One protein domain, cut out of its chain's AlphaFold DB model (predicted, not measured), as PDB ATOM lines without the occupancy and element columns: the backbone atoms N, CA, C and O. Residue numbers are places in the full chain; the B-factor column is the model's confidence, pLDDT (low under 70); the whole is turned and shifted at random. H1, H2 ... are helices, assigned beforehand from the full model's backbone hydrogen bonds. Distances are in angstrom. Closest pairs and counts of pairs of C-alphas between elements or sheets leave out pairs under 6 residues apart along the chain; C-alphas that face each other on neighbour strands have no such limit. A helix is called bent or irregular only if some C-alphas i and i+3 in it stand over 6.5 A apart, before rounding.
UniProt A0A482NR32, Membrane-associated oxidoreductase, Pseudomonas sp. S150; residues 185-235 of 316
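AT A GLANCE: This is residues 185 to 235 of the 316 residues of the protein "Membrane-associated oxidoreductase" of Pseudomonas sp. S150 (UniProt A0A482NR32). There is little regular structure here: three short helices, H1, H2 and H3, follow one another along the chain with their centres in a wide triangle, and the long unnamed stretch of residues 206 to 235 folds back past them, ending 11.1 A from the start, C-alpha 185 to C-alpha 235. Residues 205 to 210 stick out. The printed part has 51 residues, 17 of them in H1, H2 and H3; it is all helix, with no named strand. It is only just compact, close to loose, with a radius of gyration of the C-alphas of 11.3 A, and elongated, spanning 35 by 20 by 13 A.

IN THESE COORDINATES: Find C-alpha 185 at (44.257, 38.255, 114.819), where H1, residues 185 to 188, begins. H2, residues 190 to 195, is 10.0 A long and irregular: C-alphas 191 and 194 are 7.6 A apart. H3, residues 199 to 205, runs 9.9 A to C-alpha 205 at (61.323, 46.524, 112.887).

HOW THE PARTS SIT: H1 and H2 are close but not clearly touching; their closest C-alphas, Ile 186 and Tyr 192, are 7.0 A apart. H2 and H3 only just touch, with 3 pairs of C-alphas within 8 A, and only at the corner by their link; their closest C-alphas, Asp 193 and Arg 199, are 5.9 A apart. They run opposite ways at a steep tilt of 46 degrees. H1 and H3 are apart. In H3 every O i to N i+4 pair is within hydrogen-bond range, in H2 0 of 2, with 2 of 3 O i to N i+3 pairs; H1 is too short for an O i to N i+4 pair.

THE WHOLE: The C-alphas farthest apart, Ala 213 and Glu 234, are 35.4 A apart. Both links between helices are tight, the printed part has no cut, and no printed residue is under 70 in pLDDT.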
ATOM      1  N   LEU A 185      44.358  37.598 113.512       91.75
ATOM      2  CA  LEU A 185      44.257  38.255 114.819       91.75
ATOM      3  C   LEU A 185      45.396  37.840 115.761       91.75
ATOM      4  O   LEU A 185      45.820  38.638 116.595       91.75
ATOM      5  N   ILE A 186      45.929  36.625 115.603       92.00
ATOM      6  CA  ILE A 186      47.072  36.143 116.386       92.00
ATOM      7  C   ILE A 186      48.351  36.858 115.940       92.00
ATOM      8  O   ILE A 186      49.121  37.315 116.779       92.00
ATOM      9  N   PHE A 187      48.563  37.033 114.634       85.38
ATOM     10  CA  PHE A 187      49.760  37.706 114.115       85.38
ATOM     11  C   PHE A 187      49.831  39.199 114.436       85.38
ATOM     12  O   PHE A 187      50.929  39.754 114.492       85.38
ATOM     13  N   GLN A 188      48.679  39.850 114.588       88.25
ATOM     14  CA  GLN A 188      48.591  41.280 114.891       88.25
ATOM     15  C   GLN A 188      48.709  41.579 116.390       88.25
ATOM     16  O   GLN A 188      48.962  42.721 116.767       88.25
ATOM     17  N   ASN A 189      48.529  40.575 117.250       92.00
ATOM     18  CA  ASN A 189      48.575  40.760 118.690       92.00
ATOM     19  C   ASN A 189      50.017  40.681 119.216       92.00
ATOM     20  O   ASN A 189      50.659  39.631 119.182       92.00
ATOM     21  N   GLU A 190      50.495  41.789 119.781       91.38
ATOM     22  CA  GLU A 190      51.862  41.916 120.299       91.38
ATOM     23  C   GLU A 190      52.184  40.936 121.439       91.38
ATOM     24  O   GLU A 190      53.352  40.612 121.669       91.38
ATOM     25  N   ALA A 191      51.164  40.416 122.137       91.38
ATOM     26  CA  ALA A 191      51.339  39.430 123.203       91.38
ATOM     27  C   ALA A 191      52.053  38.154 122.717       91.38
ATOM     28  O   ALA A 191      52.747  37.498 123.502       91.38
ATOM     29  N   TYR A 192      51.923  37.829 121.426       93.69
ATOM     30  CA  TYR A 192      52.458  36.611 120.825       93.69
ATOM     31  C   TYR A 192      53.748  36.824 120.021       93.69
ATOM     32  O   TYR A 192      54.271  35.869 119.447       93.69
ATOM     33  N   ASP A 193      54.328  38.030 120.007       92.69
ATOM     34  CA  ASP A 193      55.527  38.303 119.200       92.69
ATOM     35  C   ASP A 193      56.712  37.393 119.556       92.69
ATOM     36  O   ASP A 193      57.509  37.038 118.691       92.69
ATOM     37  N   THR A 194      56.818  36.957 120.816       93.00
ATOM     38  CA  THR A 194      57.886  36.048 121.262       93.00
ATOM     39  C   THR A 194      57.715  34.606 120.773       93.00
ATOM     40  O   THR A 194      58.684  33.846 120.821       93.00
ATOM     41  N   CYS A 195      56.518  34.222 120.312       93.12
ATOM     42  CA  CYS A 195      56.235  32.900 119.741       93.12
ATOM     43  C   CYS A 195      56.778  32.752 118.314       93.12
ATOM     44  O   CYS A 195      56.974  31.642 117.825       93.12
ATOM     45  N   ARG A 196      57.022  33.872 117.629       92.50
ATOM     46  CA  ARG A 196      57.361  33.891 116.210       92.50
ATOM     47  C   ARG A 196      58.780  33.379 115.935       92.50
ATOM     48  O   ARG A 196      59.720  33.804 116.610       92.50
ATOM     49  N   PRO A 197      58.990  32.573 114.881       92.00
ATOM     50  CA  PRO A 197      60.340  32.216 114.441       92.00
ATOM     51  C   PRO A 197      61.187  33.429 114.034       92.00
ATOM     52  O   PRO A 197      62.401  33.408 114.210       92.00
ATOM     53  N   ASP A 198      60.557  34.503 113.545       90.62
ATOM     54  CA  ASP A 198      61.188  35.771 113.153       90.62
ATOM     55  C   ASP A 198      61.179  36.848 114.264       90.62
ATOM     56  O   ASP A 198      61.369  38.031 113.971       90.62
ATOM     57  N   ARG A 199      60.979  36.467 115.538       91.50
ATOM     58  CA  ARG A 199      60.773  37.392 116.676       91.50
ATOM     59  C   ARG A 199      61.828  38.493 116.834       91.50
ATOM     60  O   ARG A 199      61.462  39.628 117.132       91.50
ATOM     61  N   GLU A 200      63.107  38.203 116.586       91.56
ATOM     62  CA  GLU A 200      64.180  39.212 116.628       91.56
ATOM     63  C   GLU A 200      63.926  40.342 115.626       91.56
ATOM     64  O   GLU A 200      63.981  41.529 115.954       91.56
ATOM     65  N   GLN A 201      63.596  39.966 114.389       90.06
ATOM     66  CA  GLN A 201      63.371  40.907 113.297       90.06
ATOM     67  C   GLN A 201      62.100  41.717 113.526       90.06
ATOM     68  O   GLN A 201      62.072  42.906 113.219       90.06
ATOM     69  N   VAL A 202      61.055  41.087 114.070       89.81
ATOM     70  CA  VAL A 202      59.805  41.765 114.432       89.81
ATOM     71  C   VAL A 202      60.075  42.834 115.485       89.81
ATOM     72  O   VAL A 202      59.663  43.980 115.308       89.81
ATOM     73  N   TRP A 203      60.823  42.505 116.542       90.81
ATOM     74  CA  TRP A 203      61.146  43.465 117.596       90.81
ATOM     75  C   TRP A 203      61.976  44.647 117.082       90.81
ATOM     76  O   TRP A 203      61.662  45.791 117.419       90.81
ATOM     77  N   LEU A 204      62.985  44.390 116.241       91.12
ATOM     78  CA  LEU A 204      63.818  45.437 115.640       91.12
ATOM     79  C   LEU A 204      63.012  46.340 114.694       91.12
ATOM     80  O   LEU A 204      63.149  47.557 114.731       91.12
ATOM     81  N   LYS A 205      62.120  45.769 113.874       91.00
ATOM     82  CA  LYS A 205      61.323  46.524 112.887       91.00
ATOM     83  C   LYS A 205      60.252  47.428 113.503       91.00
ATOM     84  O   LYS A 205      59.775  48.326 112.817       91.00
ATOM     85  N   LYS A 206      59.875  47.226 114.771       90.19
ATOM     86  CA  LYS A 206      58.866  48.064 115.448       90.19
ATOM     87  C   LYS A 206      59.314  49.507 115.681       90.19
ATOM     88  O   LYS A 206      58.468  50.375 115.866       90.19
ATOM     89  N   SER A 207      60.618  49.780 115.716       90.06
ATOM     90  CA  SER A 207      61.125  51.139 115.907       90.06
ATOM     91  C   SER A 207      62.502  51.301 115.282       90.06
ATOM     92  O   SER A 207      63.394  50.496 115.527       90.06
ATOM     93  N   SER A 208      62.694  52.388 114.534       88.56
ATOM     94  CA  SER A 208      63.966  52.731 113.889       88.56
ATOM     95  C   SER A 208      65.109  53.026 114.868       88.56
ATOM     96  O   SER A 208      66.262  53.024 114.453       88.56
ATOM     97  N   TYR A 209      64.806  53.280 116.145       87.56
ATOM     98  CA  TYR A 209      65.804  53.582 117.176       87.56
ATOM     99  C   TYR A 209      66.329  52.338 117.899       87.56
ATOM    100  O   TYR A 209      67.332  52.432 118.599       87.56
ATOM    101  N   ARG A 210      65.665  51.183 117.752       90.56
ATOM    102  CA  ARG A 210      66.071  49.945 118.427       90.56
ATOM    103  C   ARG A 210      67.329  49.383 117.796       90.56
ATOM    104  O   ARG A 210      67.409  49.228 116.578       90.56
ATOM    105  N   THR A 211      68.277  48.997 118.640       89.00
ATOM    106  CA  THR A 211      69.513  48.352 118.190       89.00
ATOM    107  C   THR A 211      69.581  46.894 118.648       89.00
ATOM    108  O   THR A 211      69.002  46.543 119.677       89.00
ATOM    109  N   PRO A 212      70.314  46.015 117.936       88.25
ATOM    110  CA  PRO A 212      70.523  44.632 118.376       88.25
ATOM    111  C   PRO A 212      71.144  44.501 119.777       88.25
ATOM    112  O   PRO A 212      70.962  43.476 120.426       88.25
ATOM    113  N   ALA A 213      71.853  45.529 120.257       89.00
ATOM    114  CA  ALA A 213      72.443  45.553 121.595       89.00
ATOM    115  C   ALA A 213      71.390  45.634 122.717       89.00
ATOM    116  O   ALA A 213      71.633  45.163 123.823       89.00
ATOM    117  N   GLU A 214      70.216  46.196 122.428       90.62
ATOM    118  CA  GLU A 214      69.113  46.388 123.379       90.62
ATOM    119  C   GLU A 214      68.077  45.251 123.321       90.62
ATOM    120  O   GLU A 214      67.031  45.332 123.964       90.62
ATOM    121  N   LEU A 215      68.339  44.204 122.529       91.12
ATOM    122  CA  LEU A 215      67.405  43.105 122.309       91.12
ATOM    123  C   LEU A 215      67.132  42.354 123.628       91.12
ATOM    124  O   LEU A 215      68.056  41.746 124.183       91.12
ATOM    125  N   PRO A 216      65.877  42.335 124.126       92.00
ATOM    126  CA  PRO A 216      65.544  41.624 125.352       92.00
ATOM    127  C   PRO A 216      65.758  40.120 125.188       92.00
ATOM    128  O   PRO A 216      65.499  39.568 124.118       92.00
ATOM    129  N   ASP A 217      66.139  39.433 126.267       90.69
ATOM    130  CA  ASP A 217      66.421  37.990 126.230       90.69
ATOM    131  C   ASP A 217      65.240  37.159 125.704       90.69
ATOM    132  O   ASP A 217      65.439  36.204 124.959       90.69
ATOM    133  N   ALA A 218      64.003  37.578 125.989       88.62
ATOM    134  CA  ALA A 218      62.786  36.926 125.497       88.62
ATOM    135  C   ALA A 218      62.633  36.940 123.960       88.62
ATOM    136  O   ALA A 218      61.864  36.149 123.411       88.62
ATOM    137  N   PHE A 219      63.336  37.843 123.272       90.50
ATOM    138  CA  PHE A 219      63.330  37.956 121.816       90.50
ATOM    139  C   PHE A 219      64.582  37.363 121.164       90.50
ATOM    140  O   PHE A 219      64.575  37.225 119.949       90.50
ATOM    141  N   LYS A 220      65.621  36.978 121.920       88.62
ATOM    142  CA  LYS A 220      66.854  36.378 121.372       88.62
ATOM    143  C   LYS A 220      66.609  34.964 120.845       88.62
ATOM    144  O   LYS A 220      65.959  34.160 121.504       88.62
ATOM    145  N   GLY A 221      67.159  34.623 119.686       87.12
ATOM    146  CA  GLY A 221      66.951  33.357 118.982       87.12
ATOM    147  C   GLY A 221      65.596  33.258 118.270       87.12
ATOM    148  O   GLY A 221      64.788  34.187 118.277       87.12
ATOM    149  N   SER A 222      65.312  32.101 117.673       85.44
ATOM    150  CA  SER A 222      64.039  31.825 116.993       85.44
ATOM    151  C   SER A 222      62.960  31.360 117.974       85.44
ATOM    152  O   SER A 222      63.191  30.429 118.745       85.44
ATOM    153  N   GLY A 223      61.771  31.967 117.925       91.19
ATOM    154  CA  GLY A 223      60.588  31.427 118.600       91.19
ATOM    155  C   GLY A 223      60.025  30.193 117.885       91.19
ATOM    156  O   GLY A 223      60.441  29.853 116.776       91.19
ATOM    157  N   ASN A 224      59.062  29.526 118.518       94.62
ATOM    158  CA  ASN A 224      58.328  28.415 117.928       94.62
ATOM    159  C   ASN A 224      56.855  28.483 118.351       94.62
ATOM    160  O   ASN A 224      56.558  28.405 119.541       94.62
ATOM    161  N   TRP A 225      55.942  28.592 117.383       94.75
ATOM    162  CA  TRP A 225      54.503  28.617 117.637       94.75
ATOM    163  C   TRP A 225      53.974  27.323 118.257       94.75
ATOM    164  O   TRP A 225      53.123  27.389 119.137       94.75
ATOM    165  N   TYR A 226      54.496  26.170 117.835       94.62
ATOM    166  CA  TYR A 226      54.071  24.855 118.320       94.62
ATOM    167  C   TYR A 226      54.353  24.663 119.816       94.62
ATOM    168  O   TYR A 226      53.598  23.989 120.507       94.62
ATOM    169  N   LEU A 227      55.423  25.279 120.322       93.62
ATOM    170  CA  LEU A 227      55.865  25.158 121.716       93.62
ATOM    171  C   LEU A 227      55.617  26.445 122.522       93.62
ATOM    172  O   LEU A 227      56.238  26.645 123.566       93.62
ATOM    173  N   CYS A 228      54.776  27.363 122.031       92.62
ATOM    174  CA  CYS A 228      54.604  28.656 122.685       92.62
ATOM    175  C   CYS A 228      53.558  28.617 123.801       92.62
ATOM    176  O   CYS A 228      52.363  28.671 123.533       92.62
ATOM    177  N   GLU A 229      54.008  28.680 125.054       91.06
ATOM    178  CA  GLU A 229      53.130  28.751 126.237       91.06
ATOM    179  C   GLU A 229      52.256  30.014 126.289       91.06
ATOM    180  O   GLU A 229      51.229  30.041 126.959       91.06
ATOM    181  N   LYS A 230      52.653  31.090 125.596       91.75
ATOM    182  CA  LYS A 230      51.854  32.323 125.569       91.75
ATOM    183  C   LYS A 230      50.600  32.195 124.718       91.75
ATOM    184  O   LYS A 230      49.691  32.998 124.907       91.75
ATOM    185  N   LEU A 231      50.576  31.270 123.757       92.44
ATOM    186  CA  LEU A 231      49.405  31.059 122.918       92.44
ATOM    187  C   LEU A 231      48.280  30.508 123.799       92.44
ATOM    188  O   LEU A 231      48.455  29.496 124.469       92.44
ATOM    189  N   ARG A 232      47.146  31.208 123.840       90.12
ATOM    190  CA  ARG A 232      46.033  30.834 124.718       90.12
ATOM    191  C   ARG A 232      45.428  29.502 124.294       90.12
ATOM    192  O   ARG A 232      45.230  29.271 123.106       90.12
ATOM    193  N   GLU A 233      45.025  28.715 125.284       90.19
ATOM    194  CA  GLU A 233      44.347  27.423 125.110       90.19
ATOM    195  C   GLU A 233      42.978  27.538 124.414       90.19
ATOM    196  O   GLU A 233      42.457  26.551 123.911       90.19
ATOM    197  N   GLU A 234      42.400  28.745 124.360       90.25
ATOM    198  CA  GLU A 234      41.189  29.050 123.581       90.25
ATOM    199  C   GLU A 234      41.398  28.841 122.072       90.25
ATOM    200  O   GLU A 234      40.431  28.643 121.340       90.25
ATOM    201  N   TYR A 235      42.647  28.920 121.599       91.81
ATOM    202  CA  TYR A 235      42.997  28.609 120.222       91.81
ATOM    203  C   TYR A 235      43.354  27.133 120.085       91.81
ATOM    204  O   TYR A 235      44.068  26.580 120.924       91.81
TER     205      TYR A 235